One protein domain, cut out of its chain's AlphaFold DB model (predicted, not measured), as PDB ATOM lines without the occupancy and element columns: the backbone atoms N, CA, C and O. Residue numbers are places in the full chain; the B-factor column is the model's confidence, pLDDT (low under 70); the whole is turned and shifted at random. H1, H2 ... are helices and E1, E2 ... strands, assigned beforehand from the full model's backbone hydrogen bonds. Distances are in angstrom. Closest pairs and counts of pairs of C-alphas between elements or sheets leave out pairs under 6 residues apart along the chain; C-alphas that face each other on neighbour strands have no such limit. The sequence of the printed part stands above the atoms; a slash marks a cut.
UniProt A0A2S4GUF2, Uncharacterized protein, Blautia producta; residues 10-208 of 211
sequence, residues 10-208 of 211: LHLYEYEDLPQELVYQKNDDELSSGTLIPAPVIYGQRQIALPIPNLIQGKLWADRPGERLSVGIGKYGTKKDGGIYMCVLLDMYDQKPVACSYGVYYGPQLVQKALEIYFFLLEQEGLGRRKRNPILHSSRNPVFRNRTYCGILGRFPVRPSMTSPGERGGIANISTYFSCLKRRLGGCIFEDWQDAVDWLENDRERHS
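Overview. This is residues 10 to 208 of the 211 residues of an uncharacterized protein of Blautia producta (UniProt A0A2S4GUF2). A strongly twisted five-stranded sheet makes the core, with H2 packed over one face and H4 and H5 over the other, in three layers. The long hairpin strands E1, E2 and E3 fill one part of the sheet, the short E4 and E5 extend it beyond E1, and a long stretch with no named element, residues 26 to 67, runs round the outside from H1 to E1. The 199 printed residues hold five named helices and five named strands, in the order H1 E1 E2 E3 H2 E4 H3 E5 H4 H5; the sheet, E3 E2 E1 E4 E5, is mixed. The class is mixed, helices and strands, with under half of the residues, 92, in named elements. The whole is compact and rounded, with a radius of gyration of the C-alphas of 16.4 A and spans of 41 by 39 by 35 A.

Along the chain. Find C-alpha 20 at (4.196, -43.239, -42.457), where H1, residues 20 to 25, begins. Strand E1, residues 68 to 77, runs 29.9 A from C-alpha 68 at (-27.168, -24.538, -43.128). Next come E2, residues 83 to 91, 25.9 A, and E3, residues 97 to 103, 17.0 A. Helix H2 spans residues 109 to 124, 22.7 A; then E4 is 135 to 138, H3 is 147 to 154 and E5 is 159 to 162. H4, residues 172 to 185, is 19.6 A long, and H5, residues 193 to 206, 20.2 A, ends at C-alpha 206, (-33.356, -46.173, -36.226).

Arrangement. Look first at the meander E1 E2 E3, each strand the antiparallel neighbour of the one before: N 74 and O 86 are 2.8 A apart, N 87 and O 101 2.8 A. E4 is parallel to E1, with N 69 and O 135 at 2.8 A, and to E5, with N 136 and O 159 at 2.9 A. H2 is over E3 and E2 at a height of 6.9 A; its closest C-alphas to E3 are Ala 114 and Ser 101, 5.0 A. On the opposite face H4 is over E2 and E1, at a height of 9.0 A. H5 is over E2 and runs along the strands, at 19 degrees on the local plane; H4 and H5 are near each other. E3, H2, E4 is a split strand-helix-strand unit, two parallel strands with others between, and E4, H3, E5 an unsplit one; both crossovers are right-handed. H2 touches H3 with residues 109 to 112 alone, the closest C-alphas being Gln 112 and Ile 152, 6.2 A. H3 only just grazes the sheet with residues 150 to 154, and H1 is not on it. In H1, H2, H3, H4 and H5 every O i to N i+4 pair is within hydrogen-bond range.

Size, cuts and confidence. The C-alphas farthest apart are Tyr 24 and Asp 63, 47.1 A. The printed part has no cut, and its one long link is H1 to E1. The pLDDT is under 70 at residues 20 to 21, 23 to 25, 32 to 44, 127 to 132 and 208.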
ATOM      1  N   LEU A  10     -13.650 -43.832 -45.499       88.44
ATOM      2  CA  LEU A  10     -12.469 -43.200 -46.047       88.44
ATOM      3  C   LEU A  10     -11.282 -44.079 -45.674       88.44
ATOM      4  O   LEU A  10     -10.841 -44.066 -44.515       88.44
ATOM      5  N   HIS A  11     -10.803 -44.822 -46.661       87.69
ATOM      6  CA  HIS A  11      -9.699 -45.748 -46.507       87.69
ATOM      7  C   HIS A  11      -8.371 -45.005 -46.357       87.69
ATOM      8  O   HIS A  11      -8.199 -43.887 -46.852       87.69
ATOM      9  N   LEU A  12      -7.398 -45.626 -45.691       86.88
ATOM     10  CA  LEU A  12      -6.080 -45.043 -45.442       86.88
ATOM     11  C   LEU A  12      -5.418 -44.560 -46.739       86.88
ATOM     12  O   LEU A  12      -4.949 -43.428 -46.802       86.88
ATOM     13  N   TYR A  13      -5.448 -45.349 -47.812       82.19
ATOM     14  CA  TYR A  13      -4.819 -44.956 -49.080       82.19
ATOM     15  C   TYR A  13      -5.426 -43.690 -49.725       82.19
ATOM     16  O   TYR A  13      -4.804 -43.107 -50.611       82.19
ATOM     17  N   GLU A  14      -6.613 -43.245 -49.295       82.94
ATOM     18  CA  GLU A  14      -7.290 -42.044 -49.809       82.94
ATOM     19  C   GLU A  14      -6.836 -40.743 -49.111       82.94
ATOM     20  O   GLU A  14      -7.165 -39.642 -49.562       82.94
ATOM     21  N   TYR A  15      -6.083 -40.822 -48.009       82.75
ATOM     22  CA  TYR A  15      -5.590 -39.634 -47.309       82.75
ATOM     23  C   TYR A  15      -4.335 -39.061 -47.982       82.75
ATOM     24  O   TYR A  15      -3.324 -39.737 -48.132       82.75
ATOM     25  N   GLU A  16      -4.374 -37.762 -48.296       77.56
ATOM     26  CA  GLU A  16      -3.268 -37.056 -48.969       77.56
ATOM     27  C   GLU A  16      -1.971 -36.976 -48.120       77.56
ATOM     28  O   GLU A  16      -0.881 -37.040 -48.677       77.56
ATOM     29  N   ASP A  17      -2.069 -36.878 -46.784       74.62
ATOM     30  CA  ASP A  17      -0.929 -36.641 -45.873       74.62
ATOM     31  C   ASP A  17      -0.940 -37.603 -44.663       74.62
ATOM     32  O   ASP A  17      -1.114 -37.182 -43.512       74.62
ATOM     33  N   LEU A  18      -0.796 -38.912 -44.892       78.62
ATOM     34  CA  LEU A  18      -0.702 -39.878 -43.790       78.62
ATOM     35  C   LEU A  18       0.706 -39.956 -43.192       78.62
ATOM     36  O   LEU A  18       1.680 -40.153 -43.922       78.62
ATOM     37  N   PRO A  19       0.837 -39.906 -41.853       76.31
ATOM     38  CA  PRO A  19       2.080 -40.280 -41.191       76.31
ATOM     39  C   PRO A  19       2.475 -41.715 -41.560       76.31
ATOM     40  O   PRO A  19       1.671 -42.632 -41.406       76.31
ATOM     41  N   GLN A  20       3.719 -41.923 -42.006       69.50
ATOM     42  CA  GLN A  20       4.196 -43.239 -42.457       69.50
ATOM     43  C   GLN A  20       4.013 -44.335 -41.397       69.50
ATOM     44  O   GLN A  20       3.647 -45.453 -41.733       69.50
ATOM     45  N   GLU A  21       4.188 -44.009 -40.114       69.19
ATOM     46  CA  GLU A  21       3.977 -44.951 -39.004       69.19
ATOM     47  C   GLU A  21       2.552 -45.525 -38.966       69.19
ATOM     48  O   GLU A  21       2.374 -46.690 -38.621       69.19
ATOM     49  N   LEU A  22       1.539 -44.744 -39.363       73.75
ATOM     50  CA  LEU A  22       0.150 -45.208 -39.404       73.75
ATOM     51  C   LEU A  22      -0.116 -46.160 -40.565       73.75
ATOM     52  O   LEU A  22      -0.885 -47.100 -40.389       73.75
ATOM     53  N   VAL A  23       0.539 -45.949 -41.710       69.12
ATOM     54  CA  VAL A  23       0.428 -46.828 -42.885       69.12
ATOM     55  C   VAL A  23       0.917 -48.242 -42.557       69.12
ATOM     56  O   VAL A  23       0.375 -49.214 -43.064       69.12
ATOM     57  N   TYR A  24       1.910 -48.373 -41.672       66.12
ATOM     58  CA  TYR A  24       2.442 -49.675 -41.261       66.12
ATOM     59  C   TYR A  24       1.663 -50.345 -40.121       66.12
ATOM     60  O   TYR A  24       1.785 -51.553 -39.937       66.12
ATOM     61  N   GLN A  25       0.911 -49.582 -39.324       69.88
ATOM     62  CA  GLN A  25       0.254 -50.085 -38.110       69.88
ATOM     63  C   GLN A  25      -1.236 -50.376 -38.285       69.88
ATOM     64  O   GLN A  25      -1.820 -51.058 -37.446       69.88
ATOM     65  N   LYS A  26      -1.866 -49.832 -39.329       80.31
ATOM     66  CA  LYS A  26      -3.298 -49.979 -39.577       80.31
ATOM     67  C   LYS A  26      -3.534 -50.567 -40.963       80.31
ATOM     68  O   LYS A  26      -2.973 -50.071 -41.932       80.31
ATOM     69  N   ASN A  27      -4.394 -51.580 -41.038       80.62
ATOM     70  CA  ASN A  27      -4.929 -52.107 -42.288       80.62
ATOM     71  C   ASN A  27      -6.460 -52.055 -42.219       80.62
ATOM     72  O   ASN A  27      -7.046 -52.737 -41.384       80.62
ATOM     73  N   ASP A  28      -7.079 -51.235 -43.069       80.25
ATOM     74  CA  ASP A  28      -8.527 -51.043 -43.147       80.25
ATOM     75  C   ASP A  28      -9.183 -51.702 -44.371       80.25
ATOM     76  O   ASP A  28     -10.310 -51.351 -44.722       80.25
ATOM     77  N   ASP A  29      -8.521 -52.688 -44.984       80.00
ATOM     78  CA  ASP A  29      -9.048 -53.471 -46.112       80.00
ATOM     79  C   ASP A  29     -10.339 -54.227 -45.747       80.00
ATOM     80  O   ASP A  29     -11.181 -54.490 -46.605       80.00
ATOM     81  N   GLU A  30     -10.503 -54.582 -44.468       78.19
ATOM     82  CA  GLU A  30     -11.674 -55.309 -43.960       78.19
ATOM     83  C   GLU A  30     -12.889 -54.401 -43.706       78.19
ATOM     84  O   GLU A  30     -14.000 -54.906 -43.530       78.19
ATOM     85  N   LEU A  31     -12.714 -53.071 -43.710       81.12
ATOM     86  CA  LEU A  31     -13.835 -52.145 -43.578       81.12
ATOM     87  C   LEU A  31     -14.647 -52.117 -44.874       81.12
ATOM     88  O   LEU A  31     -14.187 -51.642 -45.909       81.12
ATOM     89  N   SER A  32     -15.896 -52.560 -44.800       69.12
ATOM     90  CA  SER A  32     -16.845 -52.491 -45.906       69.12
ATOM     91  C   SER A  32     -18.080 -51.705 -45.478       69.12
ATOM     92  O   SER A  32     -18.680 -51.967 -44.438       69.12
ATOM     93  N   SER A  33     -18.472 -50.703 -46.265       60.66
ATOM     94  CA  SER A  33     -19.681 -49.917 -45.964       60.66
ATOM     95  C   SER A  33     -20.664 -49.788 -47.130       60.66
ATOM     96  O   SER A  33     -21.708 -49.153 -46.992       60.66
ATOM     97  N   GLY A  34     -20.373 -50.432 -48.262       57.66
ATOM     98  CA  GLY A  34     -21.200 -50.409 -49.466       57.66
ATOM     99  C   GLY A  34     -20.380 -50.687 -50.727       57.66
ATOM    100  O   GLY A  34     -19.159 -50.775 -50.679       57.66
ATOM    101  N   THR A  35     -21.058 -50.853 -51.865       54.31
ATOM    102  CA  THR A  35     -20.440 -51.242 -53.153       54.31
ATOM    103  C   THR A  35     -20.182 -50.053 -54.095       54.31
ATOM    104  O   THR A  35     -19.549 -50.212 -55.135       54.31
ATOM    105  N   LEU A  36     -20.672 -48.852 -53.775       55.66
ATOM    106  CA  LEU A  36     -20.571 -47.654 -54.614       55.66
ATOM    107  C   LEU A  36     -19.637 -46.635 -53.981       55.66
ATOM    108  O   LEU A  36     -20.007 -45.938 -53.041       55.66
ATOM    109  N   ILE A  37     -18.461 -46.479 -54.569       57.25
ATOM    110  CA  ILE A  37     -17.547 -45.386 -54.253       57.25
ATOM    111  C   ILE A  37     -18.091 -44.131 -54.955       57.25
ATOM    112  O   ILE A  37     -18.202 -44.138 -56.188       57.25
ATOM    113  N   PRO A  38     -18.464 -43.053 -54.235       57.06
ATOM    114  CA  PRO A  38     -18.736 -41.779 -54.884       57.06
ATOM    115  C   PRO A  38     -17.479 -41.381 -55.656       57.06
ATOM    116  O   PRO A  38     -16.405 -41.274 -55.070       57.06
ATOM    117  N   ALA A  39     -17.584 -41.191 -56.973       55.50
ATOM    118  CA  ALA A  39     -16.450 -40.680 -57.731       55.50
ATOM    119  C   ALA A  39     -16.011 -39.341 -57.108       55.50
ATOM    120  O   ALA A  39     -16.888 -38.519 -56.812       55.50
ATOM    121  N   PRO A  40     -14.700 -39.097 -56.919       55.88
ATOM    122  CA  PRO A  40     -14.218 -37.852 -56.341       55.88
ATOM    123  C   PRO A  40     -14.776 -36.687 -57.151       55.88
ATOM    124  O   PRO A  40     -14.514 -36.544 -58.352       55.88
ATOM    125  N   VAL A  41     -15.607 -35.869 -56.509       57.56
ATOM    126  CA  VAL A  41     -16.282 -34.786 -57.213       57.56
ATOM    127  C   VAL A  41     -15.359 -33.579 -57.222       57.56
ATOM    128  O   VAL A  41     -15.282 -32.815 -56.263       57.56
ATOM    129  N   ILE A  42     -14.637 -33.401 -58.326       58.09
ATOM    130  CA  ILE A  42     -13.775 -32.236 -58.515       58.09
ATOM    131  C   ILE A  42     -14.647 -31.069 -58.986       58.09
ATOM    132  O   ILE A  42     -14.909 -30.909 -60.181       58.09
ATOM    133  N   TYR A  43     -15.105 -30.232 -58.053       63.03
ATOM    134  CA  TYR A  43     -15.571 -28.894 -58.411       63.03
ATOM    135  C   TYR A  43     -14.374 -27.936 -58.488       63.03
ATOM    136  O   TYR A  43     -13.332 -28.163 -57.875       63.03
ATOM    137  N   GLY A  44     -14.506 -26.882 -59.301       65.00
ATOM    138  CA  GLY A  44     -13.410 -25.954 -59.593       65.00
ATOM    139  C   GLY A  44     -12.710 -25.438 -58.334       65.00
ATOM    140  O   GLY A  44     -13.355 -25.183 -57.322       65.00
ATOM    141  N   GLN A  45     -11.390 -25.268 -58.406       73.88
ATOM    142  CA  GLN A  45     -10.582 -24.867 -57.259       73.88
ATOM    143  C   GLN A  45     -10.808 -23.392 -56.912       73.88
ATOM    144  O   GLN A  45     -10.567 -22.499 -57.725       73.88
ATOM    145  N   ARG A  46     -11.247 -23.132 -55.680       80.44
ATOM    146  CA  ARG A  46     -11.291 -21.790 -55.092       80.44
ATOM    147  C   ARG A  46     -10.328 -21.706 -53.924       80.44
ATOM    148  O   ARG A  46     -10.292 -22.592 -53.075       80.44
ATOM    149  N   GLN A  47      -9.588 -20.609 -53.840       80.06
ATOM    150  CA  GLN A  47      -8.773 -20.342 -52.667       80.06
ATOM    151  C   GLN A  47      -9.670 -19.832 -51.535       80.06
ATOM    152  O   GLN A  47     -10.279 -18.768 -51.642       80.06
ATOM    153  N   ILE A  48      -9.754 -20.593 -50.444       85.81
ATOM    154  CA  ILE A  48     -10.413 -20.154 -49.213       85.81
ATOM    155  C   ILE A  48      -9.360 -19.488 -48.327       85.81
ATOM    156  O   ILE A  48      -8.421 -20.135 -47.864       85.81
ATOM    157  N   ALA A  49      -9.504 -18.180 -48.121       80.12
ATOM    158  CA  ALA A  49      -8.632 -17.424 -47.234       80.12
ATOM    159  C   ALA A  49      -8.961 -17.711 -45.762       80.12
ATOM    160  O   ALA A  49     -10.125 -17.844 -45.378       80.12
ATOM    161  N   LEU A  50      -7.922 -17.769 -44.928       80.75
ATOM    162  CA  LEU A  50      -8.062 -17.741 -43.476       80.75
ATOM    163  C   LEU A  50      -8.014 -16.282 -42.978       80.75
ATOM    164  O   LEU A  50      -7.225 -15.501 -43.511       80.75
ATOM    165  N   PRO A  51      -8.782 -15.921 -41.932       86.56
ATOM    166  CA  PRO A  51      -9.703 -16.779 -41.185       86.56
ATOM    167  C   PRO A  51     -11.059 -16.961 -41.890       86.56
ATOM    168  O   PRO A  51     -11.599 -16.027 -42.475       86.56
ATOM    169  N   ILE A  52     -11.645 -18.158 -41.764       92.69
ATOM    170  CA  ILE A  52     -13.030 -18.414 -42.188       92.69
ATOM    171  C   ILE A  52     -13.976 -17.576 -41.299       92.69
ATOM    172  O   ILE A  52     -13.838 -17.629 -40.071       92.69
ATOM    173  N   PRO A  53     -14.919 -16.801 -41.874       94.44
ATOM    174  CA  PRO A  53     -15.806 -15.927 -41.107       94.44
ATOM    175  C   PRO A  53     -16.867 -16.712 -40.325       94.44
ATOM    176  O   PRO A  53     -17.210 -17.839 -40.673       94.44
ATOM    177  N   ASN A  54     -17.461 -16.088 -39.305       95.19
ATOM    178  CA  ASN A  54     -18.655 -16.620 -38.647       95.19
ATOM    179  C   ASN A  54     -19.919 -16.111 -39.354       95.19
ATOM    180  O   ASN A  54     -20.390 -15.006 -39.081       95.19
ATOM    181  N   LEU A  55     -20.458 -16.913 -40.273       94.94
ATOM    182  CA  LEU A  55     -21.691 -16.595 -41.007       94.94
ATOM    183  C   LEU A  55     -22.967 -16.958 -40.232       94.94
ATOM    184  O   LEU A  55     -24.051 -16.553 -40.640       94.94
ATOM    185  N   ILE A  56     -22.849 -17.747 -39.158       92.25
ATOM    186  CA  ILE A  56     -23.992 -18.246 -38.382       92.25
ATOM    187  C   ILE A  56     -24.366 -17.283 -37.254       92.25
ATOM    188  O   ILE A  56     -25.553 -17.103 -36.984       92.25
ATOM    189  N   GLN A  57     -23.378 -16.645 -36.615       86.94
ATOM    190  CA  GLN A  57     -23.583 -15.655 -35.546       86.94
ATOM    191  C   GLN A  57     -24.553 -16.160 -34.455       86.94
ATOM    192  O   GLN A  57     -25.499 -15.472 -34.075       86.94
ATOM    193  N   GLY A  58     -24.363 -17.406 -34.004       82.38
ATOM    194  CA  GLY A  58     -25.198 -18.061 -32.989       82.38
ATOM    195  C   GLY A  58     -26.543 -18.632 -33.472       82.38
ATOM    196  O   GLY A  58     -27.212 -19.320 -32.702       82.38
ATOM    197  N   LYS A  59     -26.950 -18.415 -34.731       89.75
ATOM    198  CA  LYS A  59     -28.210 -18.949 -35.289       89.75
ATOM    199  C   LYS A  59     -28.084 -20.413 -35.718       89.75
ATOM    200  O   LYS A  59     -28.017 -20.717 -36.908       89.75
ATOM    201  N   LEU A  60     -28.071 -21.324 -34.748       89.38
ATOM    202  CA  LEU A  60     -27.924 -22.777 -34.951       89.38
ATOM    203  C   LEU A  60     -29.201 -23.490 -35.435       89.38
ATOM    204  O   LEU A  60     -29.450 -24.646 -35.095       89.38
ATOM    205  N   TRP A  61     -29.995 -22.793 -36.241       91.75
ATOM    206  CA  TRP A  61     -31.178 -23.297 -36.929       91.75
ATOM    207  C   TRP A  61     -31.202 -22.757 -38.361       91.75
ATOM    208  O   TRP A  61     -30.553 -21.749 -38.670       91.75
ATOM    209  N   ALA A  62     -31.947 -23.421 -39.238       92.12
ATOM    210  CA  ALA A  62     -32.215 -22.970 -40.599       92.12
ATOM    211  C   ALA A  62     -33.722 -22.837 -40.831       92.12
ATOM    212  O   ALA A  62     -34.505 -23.546 -40.207       92.12
ATOM    213  N   ASP A  63     -34.117 -21.958 -41.752       91.62
ATOM    214  CA  ASP A  63     -35.529 -21.784 -42.112       91.62
ATOM    215  C   ASP A  63     -35.965 -22.811 -43.170       91.62
ATOM    216  O   ASP A  63     -37.157 -23.064 -43.357       91.62
ATOM    217  N   ARG A  64     -34.999 -23.402 -43.894       91.19
ATOM    218  CA  ARG A  64     -35.233 -24.385 -44.958       91.19
ATOM    219  C   ARG A  64     -34.219 -25.536 -44.915       91.19
ATOM    220  O   ARG A  64     -33.049 -25.285 -44.614       91.19
ATOM    221  N   PRO A  65     -34.624 -26.757 -45.320       91.00
ATOM    222  CA  PRO A  65     -33.708 -27.884 -45.478       91.00
ATOM    223  C   PRO A  65     -32.535 -27.555 -46.405       91.00
ATOM    224  O   PRO A  65     -32.718 -27.006 -47.499       91.00
ATOM    225  N   GLY A  66     -31.329 -27.928 -45.988       90.75
ATOM    226  CA  GLY A  66     -30.100 -27.774 -46.757       90.75
ATOM    227  C   GLY A  66     -29.616 -26.330 -46.906       90.75
ATOM    228  O   GLY A  66     -28.799 -26.065 -47.786       90.75
ATOM    229  N   GLU A  67     -30.108 -25.384 -46.101       93.25
ATOM    230  CA  GLU A  67     -29.586 -24.008 -46.082       93.25
ATOM    231  C   GLU A  67     -28.306 -23.904 -45.240       93.25
ATOM    232  O   GLU A  67     -27.353 -23.212 -45.617       93.25
ATOM    233  N   ARG A  68     -28.278 -24.583 -44.087       95.88
ATOM    234  CA  ARG A  68     -27.168 -24.538 -43.128       95.88
ATOM    235  C   ARG A  68     -26.893 -25.929 -42.599       95.88
ATOM    236  O   ARG A  68     -27.798 -26.607 -42.125       95.88
ATOM    237  N   LEU A  69     -25.629 -26.309 -42.651       97.12
ATOM    238  CA  LEU A  69     -25.125 -27.574 -42.155       97.12
ATOM    239  C   LEU A  69     -24.097 -27.304 -41.059       97.12
ATOM    240  O   LEU A  69     -23.271 -26.399 -41.191       97.12
ATOM    241  N   SER A  70     -24.110 -28.103 -40.001       97.25
ATOM    242  CA  SER A  70     -22.993 -28.199 -39.059       97.25
ATOM    243  C   SER A  70     -22.123 -29.398 -39.402       97.25
ATOM    244  O   SER A  70     -22.642 -30.447 -39.773       97.25
ATOM    245  N   VAL A  71     -20.810 -29.268 -39.211       98.12
ATOM    246  CA  VAL A  71     -19.860 -30.379 -39.334       98.12
ATOM    247  C   VAL A  71     -19.136 -30.653 -38.022       98.12
ATOM    248  O   VAL A  71     -18.721 -29.738 -37.305       98.12
ATOM    249  N   GLY A  72     -18.953 -31.935 -37.714       97.31
ATOM    250  CA  GLY A  72     -18.149 -32.382 -36.584       97.31
ATOM    251  C   GLY A  72     -17.637 -33.801 -36.775       97.31
ATOM    252  O   GLY A  72     -18.195 -34.568 -37.551       97.31
ATOM    253  N   ILE A  73     -16.566 -34.131 -36.051       97.62
ATOM    254  CA  ILE A  73     -15.944 -35.455 -36.071       97.62
ATOM    255  C   ILE A  73     -15.948 -36.022 -34.648       97.62
ATOM    256  O   ILE A  73     -15.367 -35.422 -33.738       97.62
ATOM    257  N   GLY A  74     -16.610 -37.162 -34.466       95.69
ATOM    258  CA  GLY A  74     -16.603 -37.966 -33.246       95.69
ATOM    259  C   GLY A  74     -15.509 -39.034 -33.283       95.69
ATOM    260  O   GLY A  74     -15.062 -39.429 -34.355       95.69
ATOM    261  N   LYS A  75     -15.084 -39.503 -32.105       95.25
ATOM    262  CA  LYS A  75     -14.133 -40.612 -31.931       95.25
ATOM    263  C   LYS A  75     -14.782 -41.708 -31.093       95.25
ATOM    264  O   LYS A  75     -15.367 -41.399 -30.050       95.25
ATOM    265  N   TYR A  76     -14.586 -42.951 -31.512       93.75
ATOM    266  CA  TYR A  76     -15.055 -44.163 -30.851       93.75
ATOM    267  C   TYR A  76     -13.894 -45.146 -30.709       93.75
ATOM    268  O   TYR A  76     -12.963 -45.135 -31.514       93.75
ATOM    269  N   GLY A  77     -13.900 -45.924 -29.630       91.50
ATOM    270  CA  GLY A  77     -12.864 -46.911 -29.347       91.50
ATOM    271  C   GLY A  77     -13.343 -48.314 -29.681       91.50
ATOM    272  O   GLY A  77     -14.505 -48.635 -29.441       91.50
ATOM    273  N   THR A  78     -12.428 -49.125 -30.188       91.12
ATOM    274  CA  THR A  78     -12.596 -50.568 -30.367       91.12
ATOM    275  C   THR A  78     -11.612 -51.305 -29.461       91.12
ATOM    276  O   THR A  78     -10.645 -50.702 -28.974       91.12
ATOM    277  N   LYS A  79     -11.846 -52.594 -29.211       91.69
ATOM    278  CA  LYS A  79     -10.926 -53.415 -28.413       91.69
ATOM    279  C   LYS A  79      -9.672 -53.804 -29.190       91.69
ATOM    280  O   LYS A  79      -8.593 -53.786 -28.603       91.69
ATOM    281  N   LYS A  80      -9.814 -54.170 -30.468       88.44
ATOM    282  CA  LYS A  80      -8.721 -54.728 -31.282       88.44
ATOM    283  C   LYS A  80      -7.927 -53.672 -32.042       88.44
ATOM    284  O   LYS A  80      -6.700 -53.680 -31.992       88.44
ATOM    285  N   ASP A  81      -8.617 -52.715 -32.654       87.06
ATOM    286  CA  ASP A  81      -8.035 -51.902 -33.732       87.06
ATOM    287  C   ASP A  81      -7.827 -50.428 -33.323       87.06
ATOM    288  O   ASP A  81      -7.398 -49.556 -34.084       87.06
ATOM    289  N   GLY A  82      -8.146 -50.093 -32.072       88.19
ATOM    290  CA  GLY A  82      -8.039 -48.742 -31.540       88.19
ATOM    291  C   GLY A  82      -9.155 -47.812 -32.028       88.19
ATOM    292  O   GLY A  82     -10.330 -48.172 -32.054       88.19
ATOM    293  N   GLY A  83      -8.817 -46.552 -32.319       90.31
ATOM    294  CA  GLY A  83      -9.813 -45.508 -32.585       90.31
ATOM    295  C   GLY A  83     -10.371 -45.511 -34.011       90.31
ATOM    296  O   GLY A  83      -9.585 -45.519 -34.959       90.31
ATOM    297  N   ILE A  84     -11.696 -45.382 -34.126       94.06
ATOM    298  CA  ILE A  84     -12.429 -45.050 -35.355       94.06
ATOM    299  C   ILE A  84     -13.097 -43.678 -35.214       94.06
ATOM    300  O   ILE A  84     -13.495 -43.257 -34.121       94.06
ATOM    301  N   TYR A  85     -13.198 -42.955 -36.322       95.88
ATOM    302  CA  TYR A  85     -13.721 -41.600 -36.384       95.88
ATOM    303  C   TYR A  85     -14.951 -41.546 -37.281       95.88
ATOM    304  O   TYR A  85     -14.978 -42.172 -38.332       95.88
ATOM    305  N   MET A  86     -15.949 -40.766 -36.868       96.50
ATOM    306  CA  MET A  86     -17.168 -40.517 -37.639       96.50
ATOM    307  C   MET A  86     -17.287 -39.020 -37.891       96.50
ATOM    308  O   MET A  86     -17.419 -38.249 -36.938       96.50
ATOM    309  N   CYS A  87     -17.265 -38.600 -39.151       97.69
ATOM    310  CA  CYS A  87     -17.655 -37.251 -39.536       97.69
ATOM    311  C   CYS A  87     -19.150 -37.212 -39.826       97.69
ATOM    312  O   CYS A  87     -19.690 -38.120 -40.452       97.69
ATOM    313  N   VAL A  88     -19.816 -36.143 -39.391       97.38
ATOM    314  CA  VAL A  88     -21.245 -35.925 -39.616       97.38
ATOM    315  C   VAL A  88     -21.474 -34.539 -40.186       97.38
ATOM    316  O   VAL A  88     -20.975 -33.553 -39.637       97.38
ATOM    317  N   LEU A  89     -22.267 -34.482 -41.255       97.38
ATOM    318  CA  LEU A  89     -22.938 -33.278 -41.726       97.38
ATOM    319  C   LEU A  89     -24.374 -33.301 -41.204       97.38
ATOM    320  O   LEU A  89     -25.148 -34.196 -41.540       97.38
ATOM    321  N   LEU A  90     -24.712 -32.333 -40.360       96.19
ATOM    322  CA  LEU A  90     -26.007 -32.212 -39.694       96.19
ATOM    323  C   LEU A  90     -26.779 -31.038 -40.292       96.19
ATOM    324  O   LEU A  90     -26.261 -29.921 -40.277       96.19
ATOM    325  N   ASP A  91     -27.995 -31.258 -40.780       94.94
ATOM    326  CA  ASP A  91     -28.864 -30.168 -41.226       94.94
ATOM    327  C   ASP A  91     -29.399 -29.397 -40.018       94.94
ATOM    328  O   ASP A  91     -29.934 -29.972 -39.071       94.94
ATOM    329  N   MET A  92     -29.227 -28.075 -40.018       95.19
ATOM    330  CA  MET A  92     -29.711 -27.227 -38.928       95.19
ATOM    331  C   MET A  92     -31.227 -26.987 -38.981       95.19
ATOM    332  O   MET A  92     -31.767 -26.397 -38.046       95.19
ATOM    333  N   TYR A  93     -31.915 -27.389 -40.051       94.12
ATOM    334  CA  TYR A  93     -33.368 -27.268 -40.163       94.12
ATOM    335  C   TYR A  93     -34.086 -28.246 -39.227       94.12
ATOM    336  O   TYR A  93     -34.832 -27.829 -38.345       94.12
ATOM    337  N   ASP A  94     -33.816 -29.542 -39.378       91.50
ATOM    338  CA  ASP A  94     -34.471 -30.626 -38.633       91.50
ATOM    339  C   ASP A  94     -33.533 -31.338 -37.645       91.50
ATOM    340  O   ASP A  94     -33.947 -32.275 -36.963       91.50
ATOM    341  N   GLN A  95     -32.280 -30.879 -37.540       92.19
ATOM    342  CA  GLN A  95     -31.246 -31.445 -36.671       92.19
ATOM    343  C   GLN A  95     -30.930 -32.912 -37.000       92.19
ATOM    344  O   GLN A  95     -30.536 -33.676 -36.110       92.19
ATOM    345  N   LYS A  96     -31.070 -33.316 -38.271       91.12
ATOM    346  CA  LYS A  96     -30.777 -34.681 -38.726       91.12
ATOM    347  C   LYS A  96     -29.445 -34.784 -39.474       91.12
ATOM    348  O   LYS A  96     -29.054 -33.867 -40.197       91.12
ATOM    349  N   PRO A  97     -28.721 -35.911 -39.333       93.19
ATOM    350  CA  PRO A  97     -27.562 -36.204 -40.169       93.19
ATOM    351  C   PRO A  97     -27.978 -36.382 -41.631       93.19
ATOM    352  O   PRO A  97     -28.741 -37.293 -41.945       93.19
ATOM    353  N   VAL A  98     -27.435 -35.560 -42.526       92.19
ATOM    354  CA  VAL A  98     -27.666 -35.664 -43.980       92.19
ATOM    355  C   VAL A  98     -26.560 -36.427 -44.701       92.19
ATOM    356  O   VAL A  98     -26.788 -36.975 -45.773       92.19
ATOM    357  N   ALA A  99     -25.369 -36.500 -44.107       92.81
ATOM    358  CA  ALA A  99     -24.288 -37.360 -44.568       92.81
ATOM    359  C   ALA A  99     -23.347 -37.699 -43.412       92.81
ATOM    360  O   ALA A  99     -23.186 -36.922 -42.465       92.81
ATOM    361  N   CYS A 100     -22.705 -38.853 -43.515       94.12
ATOM    362  CA  CYS A 100     -21.652 -39.285 -42.614       94.12
ATOM    363  C   CYS A 100     -20.534 -39.958 -43.402       94.12
ATOM    364  O   CYS A 100     -20.754 -40.466 -44.499       94.12
ATOM    365  N   SER A 101     -19.342 -39.950 -42.821       95.00
ATOM    366  CA  SER A 101     -18.209 -40.748 -43.273       95.00
ATOM    367  C   SER A 101     -17.472 -41.319 -42.070       95.00
ATOM    368  O   SER A 101     -17.545 -40.769 -40.962       95.00
ATOM    369  N   TYR A 102     -16.755 -42.409 -42.298       95.06
ATOM    370  CA  TYR A 102     -16.001 -43.127 -41.284       95.06
ATOM    371  C   TYR A 102     -14.549 -43.233 -41.704       95.06
ATOM    372  O   TYR A 102     -14.241 -43.249 -42.887       95.06
ATOM    373  N   GLY A 103     -13.644 -43.323 -40.745       93.56
ATOM    374  CA  GLY A 103     -12.261 -43.634 -41.059       93.56
ATOM    375  C   GLY A 103     -11.459 -43.933 -39.816       93.56
ATOM    376  O   GLY A 103     -11.814 -43.557 -38.697       93.56
ATOM    377  N   VAL A 104     -10.343 -44.613 -40.023       92.69
ATOM    378  CA  VAL A 104      -9.463 -45.062 -38.941       92.69
ATOM    379  C   VAL A 104      -8.432 -43.997 -38.555       92.69
ATOM    380  O   VAL A 104      -7.652 -44.183 -37.620       92.69
ATOM    381  N   TYR A 105      -8.438 -42.850 -39.236       91.50
ATOM    382  CA  TYR A 105      -7.559 -41.717 -38.972       91.50
ATOM    383  C   TYR A 105      -8.342 -40.407 -38.829       91.50
ATOM    384  O   TYR A 105      -9.379 -40.198 -39.450       91.50
ATOM    385  N   TYR A 106      -7.848 -39.507 -37.975       91.81
ATOM    386  CA  TYR A 106      -8.461 -38.200 -37.758       91.81
ATOM    387  C   TYR A 106      -7.886 -37.179 -38.737       91.81
ATOM    388  O   TYR A 106      -6.773 -36.693 -38.540       91.81
ATOM    389  N   GLY A 107      -8.660 -36.805 -39.753       92.38
ATOM    390  CA  GLY A 107      -8.218 -35.835 -40.750       92.38
ATOM    391  C   GLY A 107      -9.364 -35.052 -41.387       92.38
ATOM    392  O   GLY A 107     -10.526 -35.458 -41.301       92.38
ATOM    393  N   PRO A 108      -9.061 -33.911 -42.032       93.69
ATOM    394  CA  PRO A 108     -10.059 -33.125 -42.749       93.69
ATOM    395  C   PRO A 108     -10.636 -33.867 -43.965       93.69
ATOM    396  O   PRO A 108     -11.743 -33.546 -44.384       93.69
ATOM    397  N   GLN A 109      -9.948 -34.885 -44.488       93.81
ATOM    398  CA  GLN A 109     -10.431 -35.740 -45.575       93.81
ATOM    399  C   GLN A 109     -11.711 -36.501 -45.191       93.81
ATOM    400  O   GLN A 109     -12.548 -36.748 -46.052       93.81
ATOM    401  N   LEU A 110     -11.959 -36.765 -43.900       95.12
ATOM    402  CA  LEU A 110     -13.264 -37.278 -43.463       95.12
ATOM    403  C   LEU A 110     -14.395 -36.319 -43.862       95.12
ATOM    404  O   LEU A 110     -15.453 -36.753 -44.317       95.12
ATOM    405  N   VAL A 111     -14.163 -35.007 -43.750       95.88
ATOM    406  CA  VAL A 111     -15.130 -33.995 -44.192       95.88
ATOM    407  C   VAL A 111     -15.286 -34.019 -45.707       95.88
ATOM    408  O   VAL A 111     -16.406 -33.878 -46.187       95.88
ATOM    409  N   GLN A 112     -14.195 -34.230 -46.450       94.31
ATOM    410  CA  GLN A 112     -14.254 -34.406 -47.901       94.31
ATOM    411  C   GLN A 112     -15.175 -35.573 -48.273       94.31
ATOM    412  O   GLN A 112     -16.149 -35.337 -48.982       94.31
ATOM    413  N   LYS A 113     -14.946 -36.777 -47.730       93.50
ATOM    414  CA  LYS A 113     -15.790 -37.955 -48.003       93.50
ATOM    415  C   LYS A 113     -17.259 -37.684 -47.662       93.50
ATOM    416  O   LYS A 113     -18.153 -37.975 -48.450       93.50
ATOM    417  N   ALA A 114     -17.535 -37.041 -46.523       94.88
ATOM    418  CA  ALA A 114     -18.905 -36.696 -46.134       94.88
ATOM    419  C   ALA A 114     -19.564 -35.676 -47.089       94.88
ATOM    420  O   ALA A 114     -20.762 -35.773 -47.360       94.88
ATOM    421  N   LEU A 115     -18.802 -34.710 -47.618       93.75
ATOM    422  CA  LEU A 115     -19.281 -33.758 -48.626       93.75
ATOM    423  C   LEU A 115     -19.518 -34.431 -49.982       93.75
ATOM    424  O   LEU A 115     -20.526 -34.137 -50.622       93.75
ATOM    425  N   GLU A 116     -18.642 -35.342 -50.408       91.62
ATOM    426  CA  GLU A 116     -18.821 -36.141 -51.630       91.62
ATOM    427  C   GLU A 116     -20.133 -36.923 -51.574       91.62
ATOM    428  O   GLU A 116     -20.946 -36.820 -52.490       91.62
ATOM    429  N   ILE A 117     -20.390 -37.606 -50.454       90.44
ATOM    430  CA  ILE A 117     -21.640 -38.338 -50.209       90.44
ATOM    431  C   ILE A 117     -22.840 -37.390 -50.229       90.44
ATOM    432  O   ILE A 117     -23.823 -37.658 -50.915       90.44
ATOM    433  N   TYR A 118     -22.770 -36.266 -49.511       91.19
ATOM    434  CA  TYR A 118     -23.863 -35.293 -49.459       91.19
ATOM    435  C   TYR A 118     -24.242 -34.767 -50.848       91.19
ATOM    436  O   TYR A 118     -25.415 -34.778 -51.221       91.19
ATOM    437  N   PHE A 119     -23.258 -34.327 -51.635       89.19
ATOM    438  CA  PHE A 119     -23.527 -33.800 -52.972       89.19
ATOM    439  C   PHE A 119     -23.950 -34.891 -53.953       89.19
ATOM    440  O   PHE A 119     -24.847 -34.640 -54.757       89.19
ATOM    441  N   PHE A 120     -23.394 -36.100 -53.844       86.75
ATOM    442  CA  PHE A 120     -23.870 -37.253 -54.603       86.75
ATOM    443  C   PHE A 120     -25.355 -37.530 -54.327       86.75
ATOM    444  O   PHE A 120     -26.131 -37.685 -55.266       86.75
ATOM    445  N   LEU A 121     -25.787 -37.521 -53.062       86.00
ATOM    446  CA  LEU A 121     -27.191 -37.740 -52.695       86.00
ATOM    447  C   LEU A 121     -28.124 -36.657 -53.250       86.00
ATOM    448  O   LEU A 121     -29.158 -36.984 -53.830       86.00
ATOM    449  N   LEU A 122     -27.737 -35.380 -53.157       85.44
ATOM    450  CA  LEU A 122     -28.522 -34.279 -53.733       85.44
ATOM    451  C   LEU A 122     -28.741 -34.433 -55.244       85.44
ATOM    452  O   LEU A 122     -29.792 -34.061 -55.769       85.44
ATOM    453  N   GLU A 123     -27.756 -34.976 -55.957       82.31
ATOM    454  CA  GLU A 123     -27.877 -35.252 -57.387       82.31
ATOM    455  C   GLU A 123     -28.888 -36.345 -57.690       82.31
ATOM    456  O   GLU A 123     -29.699 -36.171 -58.601       82.31
ATOM    457  N   GLN A 124     -28.849 -37.441 -56.928       80.25
ATOM    458  CA  GLN A 124     -29.786 -38.553 -57.097       80.25
ATOM    459  C   GLN A 124     -31.235 -38.109 -56.850       80.25
ATOM    460  O   GLN A 124     -32.152 -38.594 -57.505       80.25
ATOM    461  N   GLU A 125     -31.448 -37.137 -55.960       79.94
ATOM    462  CA  GLU A 125     -32.767 -36.562 -55.667       79.94
ATOM    463  C   GLU A 125     -33.250 -35.536 -56.711       79.94
ATOM    464  O   GLU A 125     -34.305 -34.921 -56.546       79.94
ATOM    465  N   GLY A 126     -32.492 -35.292 -57.787       73.31
ATOM    466  CA  GLY A 126     -32.831 -34.282 -58.799       73.31
ATOM    467  C   GLY A 126     -32.718 -32.835 -58.294       73.31
ATOM    468  O   GLY A 126     -33.010 -31.881 -59.023       73.31
ATOM    469  N   LEU A 127     -32.234 -32.640 -57.064       67.19
ATOM    470  CA  LEU A 127     -31.925 -31.350 -56.451       67.19
ATOM    471  C   LEU A 127     -30.531 -30.908 -56.915       67.19
ATOM    472  O   LEU A 127     -29.594 -30.810 -56.133       67.19
ATOM    473  N   GLY A 128     -30.394 -30.683 -58.226       57.69
ATOM    474  CA  GLY A 128     -29.104 -30.588 -58.918       57.69
ATOM    475  C   GLY A 128     -27.996 -29.782 -58.213       57.69
ATOM    476  O   GLY A 128     -28.240 -28.723 -57.625       57.69
ATOM    477  N   ARG A 129     -26.754 -30.260 -58.403       56.06
ATOM    478  CA  ARG A 129     -25.446 -29.868 -57.811       56.06
ATOM    479  C   ARG A 129     -25.199 -28.383 -57.515       56.06
ATOM    480  O   ARG A 129     -24.373 -28.051 -56.676       56.06
ATOM    481  N   ARG A 130     -25.847 -27.471 -58.249       50.97
ATOM    482  CA  ARG A 130     -25.587 -26.019 -58.220       50.97
ATOM    483  C   ARG A 130     -26.657 -25.187 -57.510       50.97
ATOM    484  O   ARG A 130     -26.445 -23.991 -57.335       50.97
ATOM    485  N   LYS A 131     -27.802 -25.767 -57.124       55.94
ATOM    486  CA  LYS A 131     -28.906 -24.989 -56.527       55.94
ATOM    487  C   LYS A 131     -28.774 -24.780 -55.018       55.94
ATOM    488  O   LYS A 131     -29.323 -23.807 -54.511       55.94
ATOM    489  N   ARG A 132     -28.049 -25.645 -54.303       69.62
ATOM    490  CA  ARG A 132     -27.816 -25.504 -52.859       69.62
ATOM    491  C   ARG A 132     -26.354 -25.135 -52.619       69.62
ATOM    492  O   ARG A 132     -25.461 -25.908 -52.930       69.62
ATOM    493  N   ASN A 133     -26.132 -23.924 -52.112       87.44
ATOM    494  CA  ASN A 133     -24.833 -23.413 -51.674       87.44
ATOM    495  C   ASN A 133     -24.885 -23.234 -50.146       87.44
ATOM    496  O   ASN A 133     -24.972 -22.089 -49.677       87.44
ATOM    497  N   PRO A 134     -24.982 -24.342 -49.379       93.69
ATOM    498  CA  PRO A 134     -25.246 -24.281 -47.951       93.69
ATOM    499  C   PRO A 134     -24.115 -23.577 -47.214       93.69
ATOM    500  O   PRO A 134     -22.949 -23.623 -47.618       93.69
ATOM    501  N   ILE A 135     -24.452 -22.971 -46.081       96.75
ATOM    502  CA  ILE A 135     -23.438 -22.599 -45.099       96.75
ATOM    503  C   ILE A 135     -22.960 -23.882 -44.422       96.75
ATOM    504  O   ILE A 135     -23.766 -24.571 -43.807       96.75
ATOM    505  N   LEU A 136     -21.665 -24.185 -44.506       97.44
ATOM    506  CA  LEU A 136     -21.050 -25.277 -43.753       97.44
ATOM    507  C   LEU A 136     -20.343 -24.692 -42.532       97.44
ATOM    508  O   LEU A 136     -19.316 -24.025 -42.669       97.44
ATOM    509  N   HIS A 137     -20.909 -24.915 -41.350       97.75
ATOM    510  CA  HIS A 137     -20.429 -24.353 -40.096       97.75
ATOM    511  C   HIS A 137     -19.621 -25.364 -39.285       97.75
ATOM    512  O   HIS A 137     -20.103 -26.453 -38.978       97.75
ATOM    513  N   SER A 138     -18.400 -24.994 -38.904       96.88
ATOM    514  CA  SER A 138     -17.507 -25.825 -38.096       96.88
ATOM    515  C   SER A 138     -17.111 -25.147 -36.786       96.88
ATOM    516  O   SER A 138     -17.161 -23.924 -36.631       96.88
ATOM    517  N   SER A 139     -16.619 -25.951 -35.843       94.31
ATOM    518  CA  SER A 139     -15.892 -25.423 -34.689       94.31
ATOM    519  C   SER A 139     -14.511 -24.890 -35.097       94.31
ATOM    520  O   SER A 139     -14.093 -24.977 -36.254       94.31
ATOM    521  N   ARG A 140     -13.757 -24.392 -34.112       92.50
ATOM    522  CA  ARG A 140     -12.350 -23.985 -34.260       92.50
ATOM    523  C   ARG A 140     -11.348 -25.107 -33.966       92.50
ATOM    524  O   ARG A 140     -10.173 -24.818 -33.718       92.50
ATOM    525  N   ASN A 141     -11.769 -26.373 -33.959       91.62
ATOM    526  CA  ASN A 141     -10.832 -27.484 -33.764       91.62
ATOM    527  C   ASN A 141      -9.712 -27.431 -34.824       91.62
ATOM    528  O   ASN A 141      -9.978 -27.014 -35.953       91.62
ATOM    529  N   PRO A 142      -8.463 -27.824 -34.496       91.81
ATOM    530  CA  PRO A 142      -7.328 -27.721 -35.421       91.81
ATOM    531  C   PRO A 142      -7.576 -28.331 -36.808       91.81
ATOM    532  O   PRO A 142      -7.155 -27.744 -37.803       91.81
ATOM    533  N   VAL A 143      -8.332 -29.435 -36.881       92.19
ATOM    534  CA  VAL A 143      -8.714 -30.093 -38.144       92.19
ATOM    535  C   VAL A 143      -9.445 -29.158 -39.112       92.19
ATOM    536  O   VAL A 143      -9.248 -29.258 -40.314       92.19
ATOM    537  N   PHE A 144     -10.230 -28.202 -38.599       94.00
ATOM    538  CA  PHE A 144     -11.014 -27.256 -39.398       94.00
ATOM    539  C   PHE A 144     -10.276 -25.938 -39.667       94.00
ATOM    540  O   PHE A 144     -10.821 -25.044 -40.307       94.00
ATOM    541  N   ARG A 145      -9.052 -25.759 -39.153       91.25
ATOM    542  CA  ARG A 145      -8.275 -24.511 -39.298       91.25
ATOM    543  C   ARG A 145      -7.069 -24.640 -40.223       91.25
ATOM    544  O   ARG A 145      -6.394 -23.643 -40.469       91.25
ATOM    545  N   ASN A 146      -6.762 -25.847 -40.685       89.31
ATOM    546  CA  ASN A 146      -5.583 -26.096 -41.503       89.31
ATOM    547  C   ASN A 146      -5.838 -25.794 -42.994       89.31
ATOM    548  O   ASN A 146      -6.973 -25.601 -43.442       89.31
ATOM    549  N   ARG A 147      -4.745 -25.722 -43.763       90.38
ATOM    550  CA  ARG A 147      -4.794 -25.441 -45.205       90.38
ATOM    551  C   ARG A 147      -5.474 -26.560 -45.987       90.38
ATOM    552  O   ARG A 147      -6.214 -26.249 -46.911       90.38
ATOM    553  N   THR A 148      -5.278 -27.817 -45.590       90.94
ATOM    554  CA  THR A 148      -5.900 -28.991 -46.219       90.94
ATOM    555  C   THR A 148      -7.424 -28.891 -46.188       90.94
ATOM    556  O   THR A 148      -8.069 -28.983 -47.225       90.94
ATOM    557  N   TYR A 149      -8.011 -28.566 -45.034       93.38
ATOM    558  CA  TYR A 149      -9.445 -28.320 -44.889       93.38
ATOM    559  C   TYR A 149      -9.921 -27.158 -45.764       93.38
ATOM    560  O   TYR A 149     -10.912 -27.290 -46.471       93.38
ATOM    561  N   CYS A 150      -9.198 -26.036 -45.785       92.75
ATOM    562  CA  CYS A 150      -9.543 -24.906 -46.656       92.75
ATOM    563  C   CYS A 150      -9.496 -25.289 -48.147       92.75
ATOM    564  O   CYS A 150     -10.367 -24.878 -48.912       92.75
ATOM    565  N   GLY A 151      -8.508 -26.097 -48.543       91.44
ATOM    566  CA  GLY A 151      -8.386 -26.661 -49.885       91.44
ATOM    567  C   GLY A 151      -9.559 -27.572 -50.232       91.44
ATOM    568  O   GLY A 151     -10.137 -27.416 -51.303       91.44
ATOM    569  N   ILE A 152      -9.967 -28.441 -49.302       92.38
ATOM    570  CA  ILE A 152     -11.159 -29.292 -49.424       92.38
ATOM    571  C   ILE A 152     -12.402 -28.428 -49.642       92.38
ATOM    572  O   ILE A 152     -13.080 -28.599 -50.646       92.38
ATOM    573  N   LEU A 153     -12.675 -27.444 -48.778       93.69
ATOM    574  CA  LEU A 153     -13.851 -26.570 -48.919       93.69
ATOM    575  C   LEU A 153     -13.871 -25.814 -50.251       93.69
ATOM    576  O   LEU A 153     -14.934 -25.617 -50.833       93.69
ATOM    577  N   GLY A 154     -12.698 -25.415 -50.747       91.12
ATOM    578  CA  GLY A 154     -12.538 -24.770 -52.046       91.12
ATOM    579  C   GLY A 154     -12.948 -25.637 -53.239       91.12
ATOM    580  O   GLY A 154     -13.189 -25.080 -54.308       91.12
ATOM    581  N   ARG A 155     -13.045 -26.962 -53.057       90.38
ATOM    582  CA  ARG A 155     -13.491 -27.949 -54.052       90.38
ATOM    583  C   ARG A 155     -14.990 -28.246 -53.974       90.38
ATOM    584  O   ARG A 155     -15.438 -29.056 -54.765       90.38
ATOM    585  N   PHE A 156     -15.772 -27.650 -53.066       90.50
ATOM    586  CA  PHE A 156     -17.218 -27.913 -52.945       90.50
ATOM    587  C   PHE A 156     -18.046 -26.622 -53.018       90.50
ATOM    588  O   PHE A 156     -17.572 -25.557 -52.612       90.50
ATOM    589  N   PRO A 157     -19.302 -26.668 -53.504       90.75
ATOM    590  CA  PRO A 157     -20.178 -25.499 -53.545       90.75
ATOM    591  C   PRO A 157     -20.792 -25.226 -52.160       90.75
ATOM    592  O   PRO A 157     -21.995 -25.357 -51.958       90.75
ATOM    593  N   VAL A 158     -19.950 -24.848 -51.198       92.81
ATOM    594  CA  VAL A 158     -20.343 -24.482 -49.832       92.81
ATOM    595  C   VAL A 158     -19.861 -23.079 -49.478       92.81
ATOM    596  O   VAL A 158     -18.863 -22.578 -50.003       92.81
ATOM    597  N   ARG A 159     -20.549 -22.442 -48.530       94.94
ATOM    598  CA  ARG A 159     -20.111 -21.201 -47.883       94.94
ATOM    599  C   ARG A 159     -19.483 -21.556 -46.538       94.94
ATOM    600  O   ARG A 159     -20.222 -21.863 -45.601       94.94
ATOM    601  N   PRO A 160     -18.147 -21.544 -46.418       96.12
ATOM    602  CA  PRO A 160     -17.504 -21.952 -45.184       96.12
ATOM    603  C   PRO A 160     -17.800 -20.945 -44.072       96.12
ATOM    604  O   PRO A 160     -17.761 -19.731 -44.278       96.12
ATOM    605  N   SER A 161     -18.102 -21.468 -42.891       96.81
ATOM    606  CA  SER A 161     -18.383 -20.701 -41.687       96.81
ATOM    607  C   SER A 161     -17.716 -21.364 -40.489       96.81
ATOM    608  O   SER A 161     -17.662 -22.587 -40.397       96.81
ATOM    609  N   MET A 162     -17.220 -20.574 -39.546       95.62
ATOM    610  CA  MET A 162     -16.544 -21.084 -38.355       95.62
ATOM    611  C   MET A 162     -16.940 -20.275 -37.131       95.62
ATOM    612  O   MET A 162     -17.168 -19.072 -37.238       95.62
ATOM    613  N   THR A 163     -16.998 -20.913 -35.962       94.75
ATOM    614  CA  THR A 163     -17.244 -20.182 -34.715       94.75
ATOM    615  C   THR A 163     -16.176 -19.113 -34.456       94.75
ATOM    616  O   THR A 163     -14.995 -19.232 -34.833       94.75
ATOM    617  N   SER A 164     -16.593 -18.046 -33.784       92.12
ATOM    618  CA  SER A 164     -15.721 -16.965 -33.339       92.12
ATOM    619  C   SER A 164     -14.826 -17.432 -32.178       92.12
ATOM    620  O   SER A 164     -15.199 -18.327 -31.411       92.12
ATOM    621  N   PRO A 165     -13.616 -16.865 -32.009       88.81
ATOM    622  CA  PRO A 165     -12.794 -17.125 -30.829       88.81
ATOM    623  C   PRO A 165     -13.571 -16.860 -29.529       88.81
ATOM    624  O   PRO A 165     -14.190 -15.812 -29.386       88.81
ATOM    625  N   GLY A 166     -13.542 -17.808 -28.588       84.50
ATOM    626  CA  GLY A 166     -14.220 -17.679 -27.291       84.50
ATOM    627  C   GLY A 166     -15.746 -17.850 -27.320       84.50
ATOM    628  O   GLY A 166     -16.376 -17.784 -26.265       84.50
ATOM    629  N   GLU A 167     -16.348 -18.106 -28.485       85.81
ATOM    630  CA  GLU A 167     -17.795 -18.300 -28.614       85.81
ATOM    631  C   GLU A 167     -18.243 -19.587 -27.913       85.81
ATOM    632  O   GLU A 167     -17.934 -20.706 -28.339       85.81
ATOM    633  N   ARG A 168     -18.989 -19.432 -26.816       83.38
ATOM    634  CA  ARG A 168     -19.578 -20.558 -26.088       83.38
ATOM    635  C   ARG A 168     -20.806 -21.061 -26.831       83.38
ATOM    636  O   ARG A 168     -21.668 -20.279 -27.206       83.38
ATOM    637  N   GLY A 169     -20.892 -22.375 -27.016       84.50
ATOM    638  CA  GLY A 169     -22.057 -23.001 -27.638       84.50
ATOM    639  C   GLY A 169     -22.201 -22.748 -29.141       84.50
ATOM    640  O   GLY A 169     -23.201 -23.169 -29.702       84.50
ATOM    641  N   GLY A 170     -21.213 -22.151 -29.821       88.38
ATOM    642  CA  GLY A 170     -21.290 -21.839 -31.258       88.38
ATOM    643  C   GLY A 170     -21.431 -23.053 -32.190       88.38
ATOM    644  O   GLY A 170     -21.630 -22.887 -33.379       88.38
ATOM    645  N   ILE A 171     -21.344 -24.281 -31.672       91.94
ATOM    646  CA  ILE A 171     -21.584 -25.523 -32.424       91.94
ATOM    647  C   ILE A 171     -22.480 -26.489 -31.621       91.94
ATOM    648  O   ILE A 171     -22.358 -27.711 -31.710       91.94
ATOM    649  N   ALA A 172     -23.361 -25.940 -30.771       93.19
ATOM    650  CA  ALA A 172     -24.139 -26.715 -29.805       93.19
ATOM    651  C   ALA A 172     -24.924 -27.864 -30.454       93.19
ATOM    652  O   ALA A 172     -24.947 -28.962 -29.906       93.19
ATOM    653  N   ASN A 173     -25.485 -27.653 -31.645       93.69
ATOM    654  CA  ASN A 173     -26.218 -28.673 -32.394       93.69
ATOM    655  C   ASN A 173     -25.404 -29.956 -32.645       93.69
ATOM    656  O   ASN A 173     -25.842 -31.042 -32.264       93.69
ATOM    657  N   ILE A 174     -24.188 -29.845 -33.191       94.19
ATOM    658  CA  ILE A 174     -23.344 -31.018 -33.452       94.19
ATOM    659  C   ILE A 174     -22.861 -31.654 -32.148       94.19
ATOM    660  O   ILE A 174     -22.793 -32.877 -32.036       94.19
ATOM    661  N   SER A 175     -22.549 -30.841 -31.130       92.88
ATOM    662  CA  SER A 175     -22.109 -31.372 -29.838       92.88
ATOM    663  C   SER A 175     -23.230 -32.127 -29.123       92.88
ATOM    664  O   SER A 175     -22.981 -33.173 -28.523       92.88
ATOM    665  N   THR A 176     -24.470 -31.643 -29.238       95.19
ATOM    666  CA  THR A 176     -25.666 -32.304 -28.713       95.19
ATOM    667  C   THR A 176     -25.923 -33.602 -29.460       95.19
ATOM    668  O   THR A 176     -26.128 -34.622 -28.807       95.19
ATOM    669  N   TYR A 177     -25.813 -33.607 -30.793       95.06
ATOM    670  CA  TYR A 177     -25.910 -34.830 -31.593       95.06
ATOM    671  C   TYR A 177     -24.939 -35.913 -31.094       95.06
ATOM    672  O   TYR A 177     -25.376 -37.002 -30.712       95.06
ATOM    673  N   PHE A 178     -23.640 -35.605 -30.995       95.25
ATOM    674  CA  PHE A 178     -22.650 -36.576 -30.516       95.25
ATOM    675  C   PHE A 178     -22.873 -36.984 -29.055       95.25
ATOM    676  O   PHE A 178     -22.604 -38.126 -28.690       95.25
ATOM    677  N   SER A 179     -23.381 -36.083 -28.211       94.25
ATOM    678  CA  SER A 179     -23.713 -36.398 -26.815       94.25
ATOM    679  C   SER A 179     -24.896 -37.363 -26.714       94.25
ATOM    680  O   SER A 179     -24.851 -38.310 -25.931       94.25
ATOM    681  N   CYS A 180     -25.935 -37.165 -27.525       93.81
ATOM    682  CA  CYS A 180     -27.071 -38.079 -27.618       93.81
ATOM    683  C   CYS A 180     -26.646 -39.443 -28.169       93.81
ATOM    684  O   CYS A 180     -27.020 -40.463 -27.597       93.81
ATOM    685  N   LEU A 181     -25.809 -39.466 -29.209       93.62
ATOM    686  CA  LEU A 181     -25.254 -40.695 -29.777       93.62
ATOM    687  C   LEU A 181     -24.436 -41.479 -28.740       93.62
ATOM    688  O   LEU A 181     -24.660 -42.669 -28.552       93.62
ATOM    689  N   LYS A 182     -23.560 -40.807 -27.981       92.31
ATOM    690  CA  LYS A 182     -22.816 -41.434 -26.874       92.31
ATOM    691  C   LYS A 182     -23.725 -41.940 -25.757       92.31
ATOM    692  O   LYS A 182     -23.445 -42.977 -25.170       92.31
ATOM    693  N   ARG A 183     -24.820 -41.236 -25.457       93.06
ATOM    694  CA  ARG A 183     -25.800 -41.698 -24.464       93.06
ATOM    695  C   ARG A 183     -26.504 -42.976 -24.922       93.06
ATOM    696  O   ARG A 183     -26.706 -43.856 -24.095       93.06
ATOM    697  N   ARG A 184     -26.847 -43.082 -26.210       93.00
ATOM    698  CA  ARG A 184     -27.428 -44.302 -26.798       93.00
ATOM    699  C   ARG A 184     -26.427 -45.452 -26.865       93.00
ATOM    700  O   ARG A 184     -26.809 -46.585 -26.601       93.00
ATOM    701  N   LEU A 185     -25.157 -45.151 -27.144       91.75
ATOM    702  CA  LEU A 185     -24.062 -46.124 -27.070       91.75
ATOM    703  C   LEU A 185     -23.900 -46.689 -25.653       91.75
ATOM    704  O   LEU A 185     -23.613 -47.871 -25.469       91.75
ATOM    705  N   GLY A 186     -24.087 -45.840 -24.640       88.81
ATOM    706  CA  GLY A 186     -23.933 -46.218 -23.243       88.81
ATOM    707  C   GLY A 186     -22.498 -46.658 -22.945       88.81
ATOM    708  O   GLY A 186     -21.549 -45.933 -23.236       88.81
ATOM    709  N   GLY A 187     -22.352 -47.841 -22.345       81.94
ATOM    710  CA  GLY A 187     -21.058 -48.454 -22.022       81.94
ATOM    711  C   GLY A 187     -20.548 -49.453 -23.065       81.94
ATOM    712  O   GLY A 187     -19.625 -50.205 -22.763       81.94
ATOM    713  N   CYS A 188     -21.165 -49.517 -24.249       83.81
ATOM    714  CA  CYS A 188     -20.740 -50.434 -25.302       83.81
ATOM    715  C   CYS A 188     -19.310 -50.101 -25.766       83.81
ATOM    716  O   CYS A 188     -18.976 -48.939 -26.008       83.81
ATOM    717  N   ILE A 189     -18.475 -51.133 -25.880       86.06
ATOM    718  CA  ILE A 189     -17.142 -51.061 -26.479       86.06
ATOM    719  C   ILE A 189     -17.166 -51.990 -27.685       86.06
ATOM    720  O   ILE A 189     -17.407 -53.187 -27.515       86.06
ATOM    721  N   PHE A 190     -16.903 -51.430 -28.862       93.94
ATOM    722  CA  PHE A 190     -16.898 -52.168 -30.119       93.94
ATOM    723  C   PHE A 190     -15.766 -53.188 -30.161       93.94
ATOM    724  O   PHE A 190     -14.678 -52.946 -29.625       93.94
ATOM    725  N   GLU A 191     -16.020 -54.331 -30.780       94.00
ATOM    726  CA  GLU A 191     -15.021 -55.385 -30.912       94.00
ATOM    727  C   GLU A 191     -13.897 -54.964 -31.866       94.00
ATOM    728  O   GLU A 191     -12.725 -54.947 -31.475       94.00
ATOM    729  N   ASP A 192     -14.283 -54.544 -33.067       93.12
ATOM    730  CA  ASP A 192     -13.423 -54.113 -34.166       93.12
ATOM    731  C   ASP A 192     -14.002 -52.863 -34.853       93.12
ATOM    732  O   ASP A 192     -15.019 -52.295 -34.424       93.12
ATOM    733  N   TRP A 193     -13.315 -52.354 -35.878       93.56
ATOM    734  CA  TRP A 193     -13.790 -51.176 -36.613       93.56
ATOM    735  C   TRP A 193     -15.111 -51.410 -37.353       93.56
ATOM    736  O   TRP A 193     -15.912 -50.474 -37.421       93.56
ATOM    737  N   GLN A 194     -15.363 -52.609 -37.886       91.88
ATOM    738  CA  GLN A 194     -16.584 -52.889 -38.643       91.88
ATOM    739  C   GLN A 194     -17.806 -52.922 -37.722       91.88
ATOM    740  O   GLN A 194     -18.799 -52.263 -38.021       91.88
ATOM    741  N   ASP A 195     -17.703 -53.571 -36.560       92.56
ATOM    742  CA  ASP A 195     -18.735 -53.569 -35.513       92.56
ATOM    743  C   ASP A 195     -19.118 -52.133 -35.110       92.56
ATOM    744  O   ASP A 195     -20.295 -51.783 -34.975       92.56
ATOM    745  N   ALA A 196     -18.122 -51.245 -35.010       93.44
ATOM    746  CA  ALA A 196     -18.366 -49.830 -34.754       93.44
ATOM    747  C   ALA A 196     -19.148 -49.142 -35.886       93.44
ATOM    748  O   ALA A 196     -20.096 -48.403 -35.608       93.44
ATOM    749  N   VAL A 197     -18.758 -49.353 -37.148       92.75
ATOM    750  CA  VAL A 197     -19.455 -48.780 -38.316       92.75
ATOM    751  C   VAL A 197     -20.891 -49.292 -38.383       92.75
ATOM    752  O   VAL A 197     -21.817 -48.481 -38.471       92.75
ATOM    753  N   ASP A 198     -21.081 -50.603 -38.257       91.69
ATOM    754  CA  ASP A 198     -22.384 -51.259 -38.313       91.69
ATOM    755  C   ASP A 198     -23.316 -50.719 -37.229       91.69
ATOM    756  O   ASP A 198     -24.470 -50.377 -37.500       91.69
ATOM    757  N   TRP A 199     -22.829 -50.584 -35.995       93.19
ATOM    758  CA  TRP A 199     -23.628 -50.022 -34.911       93.19
ATOM    759  C   TRP A 199     -24.005 -48.560 -35.170       93.19
ATOM    760  O   TRP A 199     -25.165 -48.180 -34.987       93.19
ATOM    761  N   LEU A 200     -23.048 -47.733 -35.610       92.44
ATOM    762  CA  LEU A 200     -23.268 -46.303 -35.865       92.44
ATOM    763  C   LEU A 200     -24.269 -46.078 -37.006       92.44
ATOM    764  O   LEU A 200     -25.095 -45.164 -36.925       92.44
ATOM    765  N   GLU A 201     -24.220 -46.901 -38.050       89.56
ATOM    766  CA  GLU A 201     -25.188 -46.870 -39.148       89.56
ATOM    767  C   GLU A 201     -26.573 -47.340 -38.703       89.56
ATOM    768  O   GLU A 201     -27.559 -46.635 -38.929       89.56
ATOM    769  N   ASN A 202     -26.651 -48.459 -37.979       89.00
ATOM    770  CA  ASN A 202     -27.911 -48.964 -37.433       89.00
ATOM    771  C   ASN A 202     -28.587 -47.952 -36.492       89.00
ATOM    772  O   ASN A 202     -29.804 -47.758 -36.551       89.00
ATOM    773  N   ASP A 203     -27.825 -47.287 -35.615       89.69
ATOM    774  CA  ASP A 203     -28.360 -46.242 -34.735       89.69
ATOM    775  C   ASP A 203     -28.912 -45.065 -35.544       89.69
ATOM    776  O   ASP A 203     -30.021 -44.589 -35.269       89.69
ATOM    777  N   ARG A 204     -28.173 -44.634 -36.572       84.44
ATOM    778  CA  ARG A 204     -28.592 -43.555 -37.466       84.44
ATOM    779  C   ARG A 204     -29.904 -43.902 -38.155       84.44
ATOM    780  O   ARG A 204     -30.821 -43.088 -38.105       84.44
ATOM    781  N   GLU A 205     -30.039 -45.090 -38.735       81.75
ATOM    782  CA  GLU A 205     -31.272 -45.521 -39.411       81.75
ATOM    783  C   GLU A 205     -32.475 -45.559 -38.461       81.75
ATOM    784  O   GLU A 205     -33.539 -45.025 -38.785       81.75
ATOM    785  N   ARG A 206     -32.293 -46.094 -37.246       81.56
ATOM    786  CA  ARG A 206     -33.356 -46.173 -36.226       81.56
ATOM    787  C   ARG A 206     -33.838 -44.806 -35.745       81.56
ATOM    788  O   ARG A 206     -35.010 -44.664 -35.413       81.56
ATOM    789  N   HIS A 207     -32.959 -43.805 -35.728       76.19
ATOM    790  CA  HIS A 207     -33.247 -42.466 -35.197       76.19
ATOM    791  C   HIS A 207     -33.311 -41.385 -36.291       76.19
ATOM    792  O   HIS A 207     -33.290 -40.193 -35.992       76.19
ATOM    793  N   SER A 208     -33.407 -41.792 -37.563       61.22
ATOM    794  CA  SER A 208     -33.661 -40.898 -38.706       61.22
ATOM    795  C   SER A 208     -35.142 -40.500 -38.831       61.22
ATOM    796  O   SER A 208     -35.482 -39.546 -39.542       61.22
TER     797      SER A 208